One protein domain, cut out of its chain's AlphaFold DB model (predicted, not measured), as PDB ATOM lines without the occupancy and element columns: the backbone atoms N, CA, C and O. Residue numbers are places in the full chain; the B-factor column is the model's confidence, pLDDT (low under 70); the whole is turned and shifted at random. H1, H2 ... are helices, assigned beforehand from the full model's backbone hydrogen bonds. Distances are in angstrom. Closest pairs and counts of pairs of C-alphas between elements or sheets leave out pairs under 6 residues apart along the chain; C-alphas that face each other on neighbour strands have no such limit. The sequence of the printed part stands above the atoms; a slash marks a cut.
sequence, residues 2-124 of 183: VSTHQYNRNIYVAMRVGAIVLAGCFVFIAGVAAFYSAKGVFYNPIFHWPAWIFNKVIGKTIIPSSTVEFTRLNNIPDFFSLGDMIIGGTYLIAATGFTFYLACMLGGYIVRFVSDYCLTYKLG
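What this domain is: This is residues 2 to 124 of the 183 residues of an uncharacterized protein of Hafnia alvei (UniProt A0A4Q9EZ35). Two long helices, H1 and H4, lie side by side and run opposite ways, making a slender rod. Near the end of the rod where H1 stops and H4 starts, short H3 lies beyond the last residue of H1 and runs nearly in line with it, the C-alphas of Ala 38 and Thr 67 being 5.9 A apart, while H2, which comes between H1 and H3 in the chain, slants off to another side, with its residues 46 to 47 packed on H4. The printed part has 123 residues, with four named helices in the order H1, H2, H3, H4 and no named strand: all helix. It is extended, with a radius of gyration of the C-alphas of 21.7 A and spans of 76 by 23 by 19 A.

Where its parts are: Find C-alpha 4 at (-3.568, -28.398, 5.589); from there H1, residues 4 to 38, runs 50.6 A to C-alpha 38 at (-51.117, -11.291, 7.680). Next come H2, residues 45 to 58, 19.5 A long, and H3, residues 67 to 74. H4, residues 82 to 124, runs back 61.3 A to C-alpha 124 at (-7.599, -13.988, -1.968).

How they stand to each other: Look first at H1 and H4, which touch at a shallow tilt of 12 degrees, opposite ways; their closest C-alphas, Ala 23 and Gly 107, are 5.3 A apart. H2 touches H4 with residues 46 to 47 alone, the closest C-alphas being Phe 47 and Ala 95 at 6.0 A. H3 is close to H1 but not clearly touching, with C-alphas 38 and 67 closest at 5.9 A. H2 and H3 are apart. In H1, H3 and H4 every O i to N i+4 pair is within hydrogen-bond range; in H2, 8 of 10 are.

The domain as a whole: The farthest C-alphas, Ser 3 and Asp 78, are 76.1 A apart. The printed part has no cut, and its three links are short. Residues 2 to 7 stand free, and pLDDT is under 70 at residues 2 to 9.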
ATOM      1  N   VAL A   2      -3.478 -34.740   8.797       48.88
ATOM      2  CA  VAL A   2      -4.410 -34.278   7.755       48.88
ATOM      3  C   VAL A   2      -3.726 -33.098   7.076       48.88
ATOM      4  O   VAL A   2      -3.379 -32.133   7.753       48.88
ATOM      5  N   SER A   3      -3.445 -33.204   5.778       54.53
ATOM      6  CA  SER A   3      -2.759 -32.131   5.060       54.53
ATOM      7  C   SER A   3      -3.595 -30.852   5.160       54.53
ATOM      8  O   SER A   3      -4.824 -30.880   5.052       54.53
ATOM      9  N   THR A   4      -2.942 -29.716   5.381       56.78
ATOM     10  CA  THR A   4      -3.568 -28.398   5.589       56.78
ATOM     11  C   THR A   4      -4.573 -28.049   4.476       56.78
ATOM     12  O   THR A   4      -5.595 -27.403   4.707       56.78
ATOM     13  N   HIS A   5      -4.345 -28.576   3.267       56.44
ATOM     14  CA  HIS A   5      -5.252 -28.484   2.122       56.44
ATOM     15  C   HIS A   5      -6.590 -29.217   2.302       56.44
ATOM     16  O   HIS A   5      -7.630 -28.722   1.859       56.44
ATOM     17  N   GLN A   6      -6.584 -30.388   2.936       58.12
ATOM     18  CA  GLN A   6      -7.773 -31.214   3.151       58.12
ATOM     19  C   GLN A   6      -8.646 -30.641   4.283       58.12
ATOM     20  O   GLN A   6      -9.871 -30.606   4.158       58.12
ATOM     21  N   TYR A   7      -8.016 -30.075   5.319       56.22
ATOM     22  CA  TYR A   7      -8.684 -29.342   6.401       56.22
ATOM     23  C   TYR A   7      -9.423 -28.091   5.888       56.22
ATOM     24  O   TYR A   7     -10.626 -27.935   6.116       56.22
ATOM     25  N   ASN A   8      -8.758 -27.270   5.066       64.75
ATOM     26  CA  ASN A   8      -9.363 -26.073   4.466       64.75
ATOM     27  C   ASN A   8     -10.509 -26.396   3.486       64.75
ATOM     28  O   ASN A   8     -11.426 -25.591   3.303       64.75
ATOM     29  N   ARG A   9     -10.496 -27.579   2.853       67.94
ATOM     30  CA  ARG A   9     -11.602 -28.043   1.998       67.94
ATOM     31  C   ARG A   9     -12.840 -28.401   2.819       67.94
ATOM     32  O   ARG A   9     -13.942 -28.025   2.425       67.94
ATOM     33  N   ASN A  10     -12.662 -29.095   3.939       75.38
ATOM     34  CA  ASN A  10     -13.770 -29.547   4.781       75.38
ATOM     35  C   ASN A  10     -14.474 -28.373   5.475       75.38
ATOM     36  O   ASN A  10     -15.702 -28.331   5.478       75.38
ATOM     37  N   ILE A  11     -13.719 -27.377   5.955       72.31
ATOM     38  CA  ILE A  11     -14.291 -26.145   6.526       72.31
ATOM     39  C   ILE A  11     -15.101 -25.380   5.478       72.31
ATOM     40  O   ILE A  11     -16.229 -24.980   5.745       72.31
ATOM     41  N   TYR A  12     -14.577 -25.230   4.260       71.19
ATOM     42  CA  TYR A  12     -15.290 -24.546   3.179       71.19
ATOM     43  C   TYR A  12     -16.628 -25.218   2.837       71.19
ATOM     44  O   TYR A  12     -17.648 -24.545   2.684       71.19
ATOM     45  N   VAL A  13     -16.635 -26.550   2.725       77.50
ATOM     46  CA  VAL A  13     -17.866 -27.307   2.461       77.50
ATOM     47  C   VAL A  13     -18.839 -27.164   3.632       77.50
ATOM     48  O   VAL A  13     -20.008 -26.873   3.397       77.50
ATOM     49  N   ALA A  14     -18.360 -27.272   4.873       80.88
ATOM     50  CA  ALA A  14     -19.185 -27.110   6.068       80.88
ATOM     51  C   ALA A  14     -19.812 -25.707   6.163       80.88
ATOM     52  O   ALA A  14     -21.013 -25.598   6.395       80.88
ATOM     53  N   MET A  15     -19.049 -24.639   5.907       78.44
ATOM     54  CA  MET A  15     -19.560 -23.260   5.920       78.44
ATOM     55  C   MET A  15     -20.600 -23.025   4.822       78.44
ATOM     56  O   MET A  15     -21.625 -22.389   5.064       78.44
ATOM     57  N   ARG A  16     -20.379 -23.569   3.618       77.56
ATOM     58  CA  ARG A  16     -21.323 -23.423   2.503       77.56
ATOM     59  C   ARG A  16     -22.621 -24.193   2.747       77.56
ATOM     60  O   ARG A  16     -23.696 -23.653   2.507       77.56
ATOM     61  N   VAL A  17     -22.528 -25.430   3.231       83.88
ATOM     62  CA  VAL A  17     -23.699 -26.244   3.594       83.88
ATOM     63  C   VAL A  17     -24.450 -25.594   4.754       83.88
ATOM     64  O   VAL A  17     -25.663 -25.428   4.669       83.88
ATOM     65  N   GLY A  18     -23.736 -25.129   5.783       84.25
ATOM     66  CA  GLY A  18     -24.317 -24.388   6.901       84.25
ATOM     67  C   GLY A  18     -25.069 -23.136   6.446       84.25
ATOM     68  O   GLY A  18     -26.202 -22.928   6.863       84.25
ATOM     69  N   ALA A  19     -24.502 -22.349   5.526       81.69
ATOM     70  CA  ALA A  19     -25.170 -21.170   4.973       81.69
ATOM     71  C   ALA A  19     -26.461 -21.515   4.211       81.69
ATOM     72  O   ALA A  19     -27.455 -20.807   4.345       81.69
ATOM     73  N   ILE A  20     -26.468 -22.609   3.439       82.81
ATOM     74  CA  ILE A  20     -27.661 -23.077   2.715       82.81
ATOM     75  C   ILE A  20     -28.748 -23.523   3.698       82.81
ATOM     76  O   ILE A  20     -29.904 -23.132   3.547       82.81
ATOM     77  N   VAL A  21     -28.380 -24.299   4.720       86.75
ATOM     78  CA  VAL A  21     -29.319 -24.767   5.750       86.75
ATOM     79  C   VAL A  21     -29.896 -23.586   6.530       86.75
ATOM     80  O   VAL A  21     -31.111 -23.485   6.669       86.75
ATOM     81  N   LEU A  22     -29.051 -22.648   6.969       84.81
ATOM     82  CA  LEU A  22     -29.489 -21.443   7.677       84.81
ATOM     83  C   LEU A  22     -30.415 -20.577   6.822       84.81
ATOM     84  O   LEU A  22     -31.405 -20.061   7.333       84.81
ATOM     85  N   ALA A  23     -30.142 -20.449   5.524       83.25
ATOM     86  CA  ALA A  23     -31.023 -19.730   4.613       83.25
ATOM     87  C   ALA A  23     -32.366 -20.441   4.418       83.25
ATOM     88  O   ALA A  23     -33.399 -19.776   4.390       83.25
ATOM     89  N   GLY A  24     -32.375 -21.775   4.350       84.19
ATOM     90  CA  GLY A  24     -33.607 -22.565   4.352       84.19
ATOM     91  C   GLY A  24     -34.437 -22.331   5.616       84.19
ATOM     92  O   GLY A  24     -35.622 -22.010   5.526       84.19
ATOM     93  N   CYS A  25     -33.804 -22.394   6.792       87.44
ATOM     94  CA  CYS A  25     -34.450 -22.078   8.068       87.44
ATOM     95  C   CYS A  25     -34.970 -20.635   8.104       87.44
ATOM     96  O   CYS A  25     -36.086 -20.397   8.558       87.44
ATOM     97  N   PHE A  26     -34.198 -19.674   7.591       86.62
ATOM     98  CA  PHE A  26     -34.604 -18.273   7.513       86.62
ATOM     99  C   PHE A  26     -35.839 -18.084   6.628       86.62
ATOM    100  O   PHE A  26     -36.782 -17.419   7.046       86.62
ATOM    101  N   VAL A  27     -35.877 -18.702   5.443       85.62
ATOM    102  CA  VAL A  27     -37.043 -18.649   4.544       85.62
ATOM    103  C   VAL A  27     -38.270 -19.279   5.203       85.62
ATOM    104  O   VAL A  27     -39.360 -18.718   5.115       85.62
ATOM    105  N   PHE A  28     -38.101 -20.401   5.908       86.75
ATOM    106  CA  PHE A  28     -39.190 -21.031   6.652       86.75
ATOM    107  C   PHE A  28     -39.734 -20.113   7.756       86.75
ATOM    108  O   PHE A  28     -40.933 -19.832   7.790       86.75
ATOM    109  N   ILE A  29     -38.855 -19.584   8.613       88.12
ATOM    110  CA  ILE A  29     -39.225 -18.649   9.686       88.12
ATOM    111  C   ILE A  29     -39.887 -17.400   9.102       88.12
ATOM    112  O   ILE A  29     -40.888 -16.931   9.636       88.12
ATOM    113  N   ALA A  30     -39.379 -16.881   7.986       85.88
ATOM    114  CA  ALA A  30     -39.962 -15.727   7.327       85.88
ATOM    115  C   ALA A  30     -41.338 -16.018   6.718       85.88
ATOM    116  O   ALA A  30     -42.215 -15.161   6.780       85.88
ATOM    117  N   GLY A  31     -41.561 -17.219   6.176       86.50
ATOM    118  CA  GLY A  31     -42.882 -17.665   5.731       86.50
ATOM    119  C   GLY A  31     -43.879 -17.719   6.886       86.50
ATOM    120  O   GLY A  31     -44.980 -17.176   6.786       86.50
ATOM    121  N   VAL A  32     -43.461 -18.286   8.021       88.19
ATOM    122  CA  VAL A  32     -44.254 -18.299   9.258       88.19
ATOM    123  C   VAL A  32     -44.541 -16.868   9.730       88.19
ATOM    124  O   VAL A  32     -45.695 -16.517   9.975       88.19
ATOM    125  N   ALA A  33     -43.529 -16.005   9.789       85.81
ATOM    126  CA  ALA A  33     -43.681 -14.612  10.200       85.81
ATOM    127  C   ALA A  33     -44.600 -13.817   9.259       85.81
ATOM    128  O   ALA A  33     -45.429 -13.046   9.740       85.81
ATOM    129  N   ALA A  34     -44.516 -14.026   7.941       87.56
ATOM    130  CA  ALA A  34     -45.402 -13.400   6.959       87.56
ATOM    131  C   ALA A  34     -46.860 -13.839   7.160       87.56
ATOM    132  O   ALA A  34     -47.757 -12.996   7.155       87.56
ATOM    133  N   PHE A  35     -47.098 -15.127   7.423       87.56
ATOM    134  CA  PHE A  35     -48.431 -15.652   7.723       87.56
ATOM    135  C   PHE A  35     -49.020 -15.054   9.011       87.56
ATOM    136  O   PHE A  35     -50.167 -14.605   9.025       87.56
ATOM    137  N   TYR A  36     -48.237 -14.993  10.090       87.81
ATOM    138  CA  TYR A  36     -48.688 -14.387  11.349       87.81
ATOM    139  C   TYR A  36     -48.829 -12.858  11.262       87.81
ATOM    140  O   TYR A  36     -49.718 -12.291  11.898       87.81
ATOM    141  N   SER A  37     -48.027 -12.194  10.426       85.44
ATOM    142  CA  SER A  37     -48.188 -10.767  10.105       85.44
ATOM    143  C   SER A  37     -49.486 -10.508   9.343       85.44
ATOM    144  O   SER A  37     -50.221  -9.584   9.677       85.44
ATOM    145  N   ALA A  38     -49.836 -11.369   8.380       87.19
ATOM    146  CA  ALA A  38     -51.117 -11.291   7.680       87.19
ATOM    147  C   ALA A  38     -52.307 -11.468   8.638       87.19
ATOM    148  O   ALA A  38     -53.378 -10.915   8.402       87.19
ATOM    149  N   LYS A  39     -52.128 -12.187   9.752       87.94
ATOM    150  CA  LYS A  39     -53.101 -12.276  10.855       87.94
ATOM    151  C   LYS A  39     -53.072 -11.098  11.831       87.94
ATOM    152  O   LYS A  39     -53.863 -11.084  12.763       87.94
ATOM    153  N   GLY A  40     -52.193 -10.116  11.647       83.00
ATOM    154  CA  GLY A  40     -52.066  -8.975  12.556       83.00
ATOM    155  C   GLY A  40     -51.454  -9.326  13.916       83.00
ATOM    156  O   GLY A  40     -51.565  -8.538  14.848       83.00
ATOM    157  N   VAL A  41     -50.817 -10.498  14.051       87.81
ATOM    158  CA  VAL A  41     -50.139 -10.913  15.295       87.81
ATOM    159  C   VAL A  41     -48.802 -10.191  15.453       87.81
ATOM    160  O   VAL A  41     -48.423  -9.812  16.557       87.81
ATOM    161  N   PHE A  42     -48.097  -9.971  14.341       85.06
ATOM    162  CA  PHE A  42     -46.859  -9.201  14.301       85.06
ATOM    163  C   PHE A  42     -47.037  -7.967  13.428       85.06
ATOM    164  O   PHE A  42     -47.630  -8.041  12.351       85.06
ATOM    165  N   TYR A  43     -46.482  -6.843  13.877       84.75
ATOM    166  CA  TYR A  43     -46.442  -5.632  13.072       84.75
ATOM    167  C   TYR A  43     -45.527  -5.836  11.861       84.75
ATOM    168  O   TYR A  43     -44.343  -6.143  12.011       84.75
ATOM    169  N   ASN A  44     -46.066  -5.617  10.662       85.62
ATOM    170  CA  ASN A  44     -45.302  -5.652   9.421       85.62
ATOM    171  C   ASN A  44     -45.511  -4.359   8.608       85.62
ATOM    172  O   ASN A  44     -46.616  -4.120   8.115       85.62
ATOM    173  N   PRO A  45     -44.459  -3.543   8.395       86.19
ATOM    174  CA  PRO A  45     -44.559  -2.285   7.655       86.19
ATOM    175  C   PRO A  45     -45.198  -2.417   6.267       86.19
ATOM    176  O   PRO A  45     -45.894  -1.503   5.835       86.19
ATOM    177  N   ILE A  46     -45.014  -3.555   5.588       87.25
ATOM    178  CA  ILE A  46     -45.559  -3.819   4.245       87.25
ATOM    179  C   ILE A  46     -47.092  -3.847   4.258       87.25
ATOM    180  O   ILE A  46     -47.725  -3.457   3.279       87.25
ATOM    181  N   PHE A  47     -47.682  -4.271   5.374       88.00
ATOM    182  CA  PHE A  47     -49.126  -4.286   5.569       88.00
ATOM    183  C   PHE A  47     -49.651  -2.955   6.121       88.00
ATOM    184  O   PHE A  47     -50.735  -2.511   5.760       88.00
ATOM    185  N   HIS A  48     -48.901  -2.294   7.004       86.62
ATOM    186  CA  HIS A  48     -49.416  -1.117   7.713       86.62
ATOM    187  C   HIS A  48     -49.215   0.197   6.956       86.62
ATOM    188  O   HIS A  48     -50.121   1.028   6.925       86.62
ATOM    189  N   TRP A  49     -48.049   0.415   6.341       90.25
ATOM    190  CA  TRP A  49     -47.751   1.695   5.694       90.25
ATOM    191  C   TRP A  49     -48.585   1.936   4.436       90.25
ATOM    192  O   TRP A  49     -49.211   2.994   4.355       90.25
ATOM    193  N   PRO A  50     -48.666   0.998   3.472       88.12
ATOM    194  CA  PRO A  50     -49.505   1.203   2.299       88.12
ATOM    195  C   PRO A  50     -50.978   1.353   2.684       88.12
ATOM    196  O   PRO A  50     -51.615   2.295   2.225       88.12
ATOM    197  N   ALA A  51     -51.496   0.502   3.579       88.62
ATOM    198  CA  ALA A  51     -52.867   0.613   4.072       88.62
ATOM    199  C   ALA A  51     -53.156   2.005   4.656       88.62
ATOM    200  O   ALA A  51     -54.141   2.639   4.281       88.62
ATOM    201  N   TRP A  52     -52.265   2.527   5.506       89.75
ATOM    202  CA  TRP A  52     -52.405   3.871   6.070       89.75
ATOM    203  C   TRP A  52     -52.422   4.964   4.994       89.75
ATOM    204  O   TRP A  52     -53.310   5.816   5.012       89.75
ATOM    205  N   ILE A  53     -51.485   4.929   4.038       91.19
ATOM    206  CA  ILE A  53     -51.400   5.927   2.959       91.19
ATOM    207  C   ILE A  53     -52.672   5.901   2.107       91.19
ATOM    208  O   ILE A  53     -53.312   6.936   1.927       91.19
ATOM    209  N   PHE A  54     -53.059   4.729   1.606       89.12
ATOM    210  CA  PHE A  54     -54.200   4.594   0.702       89.12
ATOM    211  C   PHE A  54     -55.518   4.959   1.379       89.12
ATOM    212  O   PHE A  54     -56.294   5.728   0.815       89.12
ATOM    213  N   ASN A  55     -55.750   4.489   2.606       91.62
ATOM    214  CA  ASN A  55     -56.970   4.831   3.336       91.62
ATOM    215  C   ASN A  55     -57.055   6.332   3.628       91.62
ATOM    216  O   ASN A  55     -58.136   6.916   3.554       91.62
ATOM    217  N   LYS A  56     -55.917   6.981   3.911       90.94
ATOM    218  CA  LYS A  56     -55.864   8.428   4.140       90.94
ATOM    219  C   LYS A  56     -56.143   9.229   2.868       90.94
ATOM    220  O   LYS A  56     -56.823  10.245   2.945       90.94
ATOM    221  N   VAL A  57     -55.648   8.775   1.716       91.25
ATOM    222  CA  VAL A  57     -55.893   9.419   0.412       91.25
ATOM    223  C   VAL A  57     -57.352   9.277  -0.014       91.25
ATOM    224  O   VAL A  57     -57.944  10.232  -0.504       91.25
ATOM    225  N   ILE A  58     -57.935   8.097   0.186       86.31
ATOM    226  CA  ILE A  58     -59.322   7.815  -0.202       86.31
ATOM    227  C   ILE A  58     -60.317   8.422   0.806       86.31
ATOM    228  O   ILE A  58     -61.485   8.623   0.485       86.31
ATOM    229  N   GLY A  59     -59.875   8.723   2.032       85.12
ATOM    230  CA  GLY A  59     -60.743   9.206   3.111       85.12
ATOM    231  C   GLY A  59     -61.677   8.125   3.669       85.12
ATOM    232  O   GLY A  59     -62.584   8.431   4.440       85.12
ATOM    233  N   LYS A  60     -61.457   6.861   3.290       84.12
ATOM    234  CA  LYS A  60     -62.219   5.685   3.716       84.12
ATOM    235  C   LYS A  60     -61.258   4.527   3.959       84.12
ATOM    236  O   LYS A  60     -60.320   4.318   3.191       84.12
ATOM    237  N   THR A  61     -61.518   3.742   4.999       83.75
ATOM    238  CA  THR A  61     -60.784   2.500   5.258       83.75
ATOM    239  C   THR A  61     -61.265   1.420   4.296       83.75
ATOM    240  O   THR A  61     -62.307   0.824   4.541       83.75
ATOM    241  N   ILE A  62     -60.530   1.196   3.204       83.56
ATOM    242  CA  ILE A  62     -60.782   0.140   2.199       83.56
ATOM    243  C   ILE A  62     -59.689  -0.930   2.262       83.56
ATOM    244  O   ILE A  62     -59.952  -2.119   2.104       83.56
ATOM    245  N   ILE A  63     -58.450  -0.508   2.516       88.94
ATOM    246  CA  ILE A  63     -57.283  -1.378   2.564       88.94
ATOM    247  C   ILE A  63     -57.025  -1.785   4.019       88.94
ATOM    248  O   ILE A  63     -56.582  -0.951   4.810       88.94
ATOM    249  N   PRO A  64     -57.294  -3.037   4.415       86.06
ATOM    250  CA  PRO A  64     -57.032  -3.491   5.775       86.06
ATOM    251  C   PRO A  64     -55.528  -3.692   6.003       86.06
ATOM    252  O   PRO A  64     -54.818  -4.163   5.117       86.06
ATOM    253  N   SER A  65     -55.043  -3.422   7.213       86.50
ATOM    254  CA  SER A  65     -53.649  -3.706   7.588       86.50
ATOM    255  C   SER A  65     -53.426  -5.145   8.071       86.50
ATOM    256  O   SER A  65     -52.296  -5.560   8.301       86.50
ATOM    257  N   SER A  66     -54.486  -5.943   8.223       89.44
ATOM    258  CA  SER A  66     -54.404  -7.379   8.516       89.44
ATOM    259  C   SER A  66     -55.722  -8.090   8.206       89.44
ATOM    260  O   SER A  66     -56.770  -7.459   8.082       89.44
ATOM    261  N   THR A  67     -55.698  -9.422   8.143       86.75
ATOM    262  CA  THR A  67     -56.910 -10.248   8.024       86.75
ATOM    263  C   THR A  67     -57.816 -10.107   9.247       86.75
ATOM    264  O   THR A  67     -59.027 -10.071   9.082       86.75
ATOM    265  N   VAL A  68     -57.270  -9.939  10.460       88.31
ATOM    266  CA  VAL A  68     -58.073  -9.699  11.673       88.31
ATOM    267  C   VAL A  68     -58.805  -8.363  11.595       88.31
ATOM    268  O   VAL A  68     -59.998  -8.298  11.888       88.31
ATOM    269  N   GLU A  69     -58.124  -7.301  11.158       86.62
ATOM    270  CA  GLU A  69     -58.777  -6.011  10.929       86.62
ATOM    271  C   GLU A  69     -59.846  -6.119   9.837       86.62
ATOM    272  O   GLU A  69     -60.962  -5.642  10.034       86.62
ATOM    273  N   PHE A  70     -59.530  -6.792   8.728       88.94
ATOM    274  CA  PHE A  70     -60.465  -7.008   7.628       88.94
ATOM    275  C   PHE A  70     -61.725  -7.747   8.085       88.94
ATOM    276  O   PHE A  70     -62.826  -7.262   7.855       88.94
ATOM    277  N   THR A  71     -61.581  -8.868   8.797       87.69
ATOM    278  CA  THR A  71     -62.713  -9.635   9.332       87.69
ATOM    279  C   THR A  71     -63.525  -8.815  10.331       87.69
ATOM    280  O   THR A  71     -64.751  -8.825  10.268       87.69
ATOM    281  N   ARG A  72     -62.868  -8.063  11.224       89.56
ATOM    282  CA  ARG A  72     -63.559  -7.200  12.193       89.56
ATOM    283  C   ARG A  72     -64.423  -6.148  11.497       89.56
ATOM    284  O   ARG A  72     -65.560  -5.948  11.906       89.56
ATOM    285  N   LEU A  73     -63.885  -5.482  10.476       89.62
ATOM    286  CA  LEU A  73     -64.600  -4.447   9.725       89.62
ATOM    287  C   LEU A  73     -65.699  -5.045   8.839       89.62
ATOM    288  O   LEU A  73     -66.786  -4.487   8.764       89.62
ATOM    289  N   ASN A  74     -65.460  -6.216   8.247       88.19
ATOM    290  CA  ASN A  74     -66.445  -6.915   7.423       88.19
ATOM    291  C   ASN A  74     -67.638  -7.468   8.222       88.19
ATOM    292  O   ASN A  74     -68.692  -7.726   7.652       88.19
ATOM    293  N   ASN A  75     -67.488  -7.650   9.538       89.56
ATOM    294  CA  ASN A  75     -68.589  -8.032  10.425       89.56
ATOM    295  C   ASN A  75     -69.533  -6.864  10.754       89.56
ATOM    296  O   ASN A  75     -70.597  -7.092  11.328       89.56
ATOM    297  N   ILE A  76     -69.156  -5.621  10.435       89.94
ATOM    298  CA  ILE A  76     -70.034  -4.460  10.583       89.94
ATOM    299  C   ILE A  76     -70.948  -4.412   9.347       89.94
ATOM    300  O   ILE A  76     -70.427  -4.354   8.229       89.94
ATOM    301  N   PRO A  77     -72.286  -4.429   9.514       89.50
ATOM    302  CA  PRO A  77     -73.216  -4.354   8.390       89.50
ATOM    303  C   PRO A  77     -72.928  -3.140   7.500       89.50
ATOM    304  O   PRO A  77     -72.681  -2.046   8.007       89.50
ATOM    305  N   ASP A  78     -72.931  -3.354   6.184       85.38
ATOM    306  CA  ASP A  78     -72.735  -2.333   5.143       85.38
ATOM    307  C   ASP A  78     -71.417  -1.533   5.213       85.38
ATOM    308  O   ASP A  78     -71.260  -0.524   4.521       85.38
ATOM    309  N   PHE A  79     -70.429  -1.982   5.996       88.44
ATOM    310  CA  PHE A  79     -69.139  -1.292   6.089       88.44
ATOM    311  C   PHE A  79     -68.334  -1.387   4.785       88.44
ATOM    312  O   PHE A  79     -67.796  -0.390   4.293       88.44
ATOM    313  N   PHE A  80     -68.262  -2.592   4.212       89.62
ATOM    314  CA  PHE A  80     -67.607  -2.852   2.935       89.62
ATOM    315  C   PHE A  80     -68.626  -3.170   1.847       89.62
ATOM    316  O   PHE A  80     -69.464  -4.058   1.991       89.62
ATOM    317  N   SER A  81     -68.493  -2.495   0.707       90.50
ATOM    318  CA  SER A  81     -69.106  -2.957  -0.535       90.50
ATOM    319  C   SER A  81     -68.377  -4.201  -1.060       90.50
ATOM    320  O   SER A  81     -67.236  -4.482  -0.685       90.50
ATOM    321  N   LEU A  82     -68.992  -4.922  -2.001       88.19
ATOM    322  CA  LEU A  82     -68.333  -6.042  -2.686       88.19
ATOM    323  C   LEU A  82     -67.004  -5.627  -3.342       88.19
ATOM    324  O   LEU A  82     -66.031  -6.377  -3.293       88.19
ATOM    325  N   GLY A  83     -66.943  -4.415  -3.904       88.62
ATOM    326  CA  GLY A  83     -65.714  -3.859  -4.471       88.62
ATOM    327  C   GLY A  83     -64.626  -3.649  -3.417       88.62
ATOM    328  O   GLY A  83     -63.480  -4.040  -3.638       88.62
ATOM    329  N   ASP A  84     -64.989  -3.117  -2.246       89.00
ATOM    330  CA  ASP A  84     -64.046  -2.926  -1.138       89.00
ATOM    331  C   ASP A  84     -63.496  -4.270  -0.634       89.00
ATOM    332  O   ASP A  84     -62.299  -4.389  -0.369       89.00
ATOM    333  N   MET A  85     -64.343  -5.305  -0.569       88.06
ATOM    334  CA  MET A  85     -63.924  -6.656  -0.181       88.06
ATOM    335  C   MET A  85     -62.904  -7.251  -1.159       88.06
ATOM    336  O   MET A  85     -61.898  -7.822  -0.731       88.06
ATOM    337  N   ILE A  86     -63.132  -7.099  -2.468       91.12
ATOM    338  CA  ILE A  86     -62.211  -7.586  -3.506       91.12
ATOM    339  C   ILE A  86     -60.868  -6.854  -3.416       91.12
ATOM    340  O   ILE A  86     -59.814  -7.496  -3.452       91.12
ATOM    341  N   ILE A  87     -60.891  -5.526  -3.263       90.69
ATOM    342  CA  ILE A  87     -59.679  -4.703  -3.146       90.69
ATOM    343  C   ILE A  87     -58.899  -5.079  -1.881       90.69
ATOM    344  O   ILE A  87     -57.702  -5.364  -1.962       90.69
ATOM    345  N   GLY A  88     -59.570  -5.138  -0.727       89.56
ATOM    346  CA  GLY A  88     -58.949  -5.475   0.552       89.56
ATOM    347  C   GLY A  88     -58.369  -6.892   0.576       89.56
ATOM    348  O   GLY A  88     -57.226  -7.085   0.995       89.56
ATOM    349  N   GLY A  89     -59.105  -7.878   0.056       89.69
ATOM    350  CA  GLY A  89     -58.630  -9.259  -0.055       89.69
ATOM    351  C   GLY A  89     -57.425  -9.400  -0.991       89.69
ATOM    352  O   GLY A  89     -56.424 -10.022  -0.627       89.69
ATOM    353  N   THR A  90     -57.478  -8.762  -2.165       91.06
ATOM    354  CA  THR A  90     -56.366  -8.764  -3.133       91.06
ATOM    355  C   THR A  90     -55.123  -8.102  -2.544       91.06
ATOM    356  O   THR A  90     -54.017  -8.628  -2.685       91.06
ATOM    357  N   TYR A  91     -55.297  -6.987  -1.827       91.88
ATOM    358  CA  TYR A  91     -54.204  -6.318  -1.132       91.88
ATOM    359  C   TYR A  91     -53.520  -7.240  -0.118       91.88
ATOM    360  O   TYR A  91     -52.295  -7.349  -0.135       91.88
ATOM    361  N   LEU A  92     -54.280  -7.939   0.729       90.19
ATOM    362  CA  LEU A  92     -53.706  -8.826   1.748       90.19
ATOM    363  C   LEU A  92     -52.908  -9.981   1.128       90.19
ATOM    364  O   LEU A  92     -51.830 -10.322   1.628       90.19
ATOM    365  N   ILE A  93     -53.388 -10.552   0.018       91.00
ATOM    366  CA  ILE A  93     -52.656 -11.584  -0.734       91.00
ATOM    367  C   ILE A  93     -51.353 -11.000  -1.294       91.00
ATOM    368  O   ILE A  93     -50.282 -11.583  -1.098       91.00
ATOM    369  N   ALA A  94     -51.423  -9.832  -1.937       91.62
ATOM    370  CA  ALA A  94     -50.257  -9.167  -2.509       91.62
ATOM    371  C   ALA A  94     -49.221  -8.789  -1.435       91.62
ATOM    372  O   ALA A  94     -48.035  -9.073  -1.604       91.62
ATOM    373  N   ALA A  95     -49.652  -8.223  -0.306       90.25
ATOM    374  CA  ALA A  95     -48.786  -7.850   0.812       90.25
ATOM    375  C   ALA A  95     -48.101  -9.075   1.444       90.25
ATOM    376  O   ALA A  95     -46.906  -9.028   1.760       90.25
ATOM    377  N   THR A  96     -48.820 -10.196   1.561       90.19
ATOM    378  CA  THR A  96     -48.260 -11.468   2.047       90.19
ATOM    379  C   THR A  96     -47.202 -12.002   1.086       90.19
ATOM    380  O   THR A  96     -46.075 -12.288   1.502       90.19
ATOM    381  N   GLY A  97     -47.530 -12.084  -0.208       90.31
ATOM    382  CA  GLY A  97     -46.600 -12.543  -1.241       90.31
ATOM    383  C   GLY A  97     -45.355 -11.661  -1.335       90.31
ATOM    384  O   GLY A  97     -44.238 -12.170  -1.408       90.31
ATOM    385  N   PHE A  98     -45.527 -10.341  -1.248       91.25
ATOM    386  CA  PHE A  98     -44.425  -9.385  -1.294       91.25
ATOM    387  C   PHE A  98     -43.522  -9.464  -0.056       91.25
ATOM    388  O   PHE A  98     -42.297  -9.452  -0.185       91.25
ATOM    389  N   THR A  99     -44.103  -9.622   1.138       89.81
ATOM    390  CA  THR A  99     -43.336  -9.857   2.374       89.81
ATOM    391  C   THR A  99     -42.467 -11.103   2.248       89.81
ATOM    392  O   THR A  99     -41.269 -11.062   2.536       89.81
ATOM    393  N   PHE A 100     -43.054 -12.207   1.782       88.75
ATOM    394  CA  PHE A 100     -42.323 -13.456   1.593       88.75
ATOM    395  C   PHE A 100     -41.221 -13.320   0.535       88.75
ATOM    396  O   PHE A 100     -40.094 -13.763   0.749       88.75
ATOM    397  N   TYR A 101     -41.511 -12.642  -0.578       90.25
ATOM    398  CA  TYR A 101     -40.531 -12.362  -1.624       90.25
ATOM    399  C   TYR A 101     -39.316 -11.587  -1.092       90.25
ATOM    400  O   TYR A 101     -38.176 -11.986  -1.342       90.25
ATOM    401  N   LEU A 102     -39.535 -10.520  -0.316       89.50
ATOM    402  CA  LEU A 102     -38.444  -9.739   0.274       89.50
ATOM    403  C   LEU A 102     -37.597 -10.568   1.242       89.50
ATOM    404  O   LEU A 102     -36.369 -10.457   1.230       89.50
ATOM    405  N   ALA A 103     -38.224 -11.438   2.030       87.00
ATOM    406  CA  ALA A 103     -37.485 -12.343   2.897       87.00
ATOM    407  C   ALA A 103     -36.639 -13.349   2.102       87.00
ATOM    408  O   ALA A 103     -35.459 -13.531   2.400       87.00
ATOM    409  N   CYS A 104     -37.185 -13.949   1.045       87.44
ATOM    410  CA  CYS A 104     -36.423 -14.828   0.156       87.44
ATOM    411  C   CYS A 104     -35.233 -14.102  -0.489       87.44
ATOM    412  O   CYS A 104     -34.127 -14.646  -0.538       87.44
ATOM    413  N   MET A 105     -35.429 -12.855  -0.927       89.50
ATOM    414  CA  MET A 105     -34.362 -12.014  -1.479       89.50
ATOM    415  C   MET A 105     -33.253 -11.742  -0.457       89.50
ATOM    416  O   MET A 105     -32.073 -11.898  -0.780       89.50
ATOM    417  N   LEU A 106     -33.611 -11.394   0.782       86.56
ATOM    418  CA  LEU A 106     -32.651 -11.201   1.874       86.56
ATOM    419  C   LEU A 106     -31.894 -12.493   2.201       86.56
ATOM    420  O   LEU A 106     -30.669 -12.469   2.312       86.56
ATOM    421  N   GLY A 107     -32.591 -13.629   2.280       84.94
ATOM    422  CA  GLY A 107     -31.967 -14.937   2.486       84.94
ATOM    423  C   GLY A 107     -30.954 -15.266   1.385       84.94
ATOM    424  O   GLY A 107     -29.810 -15.623   1.673       84.94
ATOM    425  N   GLY A 108     -31.328 -15.058   0.120       84.75
ATOM    426  CA  GLY A 108     -30.423 -15.220  -1.019       84.75
ATOM    427  C   GLY A 108     -29.210 -14.284  -0.961       84.75
ATOM    428  O   GLY A 108     -28.088 -14.705  -1.264       84.75
ATOM    429  N   TYR A 109     -29.405 -13.039  -0.521       86.56
ATOM    430  CA  TYR A 109     -28.318 -12.077  -0.336       86.56
ATOM    431  C   TYR A 109     -27.328 -12.532   0.741       86.56
ATOM    432  O   TYR A 109     -26.122 -12.503   0.500       86.56
ATOM    433  N   ILE A 110     -27.816 -13.034   1.880       83.12
ATOM    434  CA  ILE A 110     -26.975 -13.573   2.960       83.12
ATOM    435  C   ILE A 110     -26.146 -14.761   2.455       83.12
ATOM    436  O   ILE A 110     -24.929 -14.782   2.641       83.12
ATOM    437  N   VAL A 111     -26.765 -15.719   1.754       84.31
ATOM    438  CA  VAL A 111     -26.041 -16.878   1.191       84.31
ATOM    439  C   VAL A 111     -24.948 -16.430   0.231       84.31
ATOM    440  O   VAL A 111     -23.829 -16.951   0.269       84.31
ATOM    441  N   ARG A 112     -25.260 -15.463  -0.638       84.62
ATOM    442  CA  ARG A 112     -24.297 -14.924  -1.597       84.62
ATOM    443  C   ARG A 112     -23.155 -14.204  -0.890       84.62
ATOM    444  O   ARG A 112     -22.004 -14.444  -1.239       84.62
ATOM    445  N   PHE A 113     -23.461 -13.382   0.109       84.88
ATOM    446  CA  PHE A 113     -22.472 -12.673   0.913       84.88
ATOM    447  C   PHE A 113     -21.513 -13.646   1.610       84.88
ATOM    448  O   PHE A 113     -20.297 -13.525   1.463       84.88
ATOM    449  N   VAL A 114     -22.041 -14.677   2.278       83.12
ATOM    450  CA  VAL A 114     -21.223 -15.713   2.933       83.12
ATOM    451  C   VAL A 114     -20.386 -16.484   1.911       83.12
ATOM    452  O   VAL A 114     -19.202 -16.731   2.139       83.12
ATOM    453  N   SER A 115     -20.969 -16.832   0.762       81.50
ATOM    454  CA  SER A 115     -20.254 -17.538  -0.309       81.50
ATOM    455  C   SER A 115     -19.099 -16.706  -0.872       81.50
ATOM    456  O   SER A 115     -18.009 -17.237  -1.090       81.50
ATOM    457  N   ASP A 116     -19.318 -15.408  -1.072       82.94
ATOM    458  CA  ASP A 116     -18.312 -14.467  -1.560       82.94
ATOM    459  C   ASP A 116     -17.193 -14.243  -0.537       82.94
ATOM    460  O   ASP A 116     -16.014 -14.215  -0.909       82.94
ATOM    461  N   TYR A 117     -17.544 -14.150   0.746       83.19
ATOM    462  CA  TYR A 117     -16.576 -14.063   1.834       83.19
ATOM    463  C   TYR A 117     -15.707 -15.327   1.903       83.19
ATOM    464  O   TYR A 117     -14.481 -15.237   1.919       83.19
ATOM    465  N   CYS A 118     -16.320 -16.514   1.826       79.50
ATOM    466  CA  CYS A 118     -15.599 -17.789   1.811       79.50
ATOM    467  C   CYS A 118     -14.670 -17.923   0.595       79.50
ATOM    468  O   CYS A 118     -13.554 -18.433   0.710       79.50
ATOM    469  N   LEU A 119     -15.122 -17.480  -0.583       80.06
ATOM    470  CA  LEU A 119     -14.317 -17.506  -1.803       80.06
ATOM    471  C   LEU A 119     -13.086 -16.601  -1.669       80.06
ATOM    472  O   LEU A 119     -11.976 -17.022  -1.991       80.06
ATOM    473  N   THR A 120     -13.287 -15.388  -1.153       83.75
ATOM    474  CA  THR A 120     -12.219 -14.405  -0.921       83.75
ATOM    475  C   THR A 120     -11.224 -14.897   0.125       83.75
ATOM    476  O   THR A 120     -10.022 -14.781  -0.085       83.75
ATOM    477  N   TYR A 121     -11.701 -15.518   1.207       78.56
ATOM    478  CA  TYR A 121     -10.839 -16.119   2.227       78.56
ATOM    479  C   TYR A 121      -9.912 -17.201   1.647       78.56
ATOM    480  O   TYR A 121      -8.753 -17.299   2.033       78.56
ATOM    481  N   LYS A 122     -10.403 -18.005   0.695       77.00
ATOM    482  CA  LYS A 122      -9.655 -19.148   0.150       77.00
ATOM    483  C   LYS A 122      -8.710 -18.793  -1.001       77.00
ATOM    484  O   LYS A 122      -7.654 -19.405  -1.117       77.00
ATOM    485  N   LEU A 123      -9.119 -17.884  -1.886       80.38
ATOM    486  CA  LEU A 123      -8.387 -17.547  -3.117       80.38
ATOM    487  C   LEU A 123      -7.695 -16.178  -3.058       80.38
ATOM    488  O   LEU A 123      -7.006 -15.803  -4.005       80.38
ATOM    489  N   GLY A 124      -7.918 -15.409  -1.993       82.75
ATOM    490  CA  GLY A 124      -7.599 -13.988  -1.968       82.75
ATOM    491  C   GLY A 124      -8.546 -13.165  -2.849       82.75
ATOM    492  O   GLY A 124      -9.363 -13.689  -3.613       82.75
TER     493      GLY A 124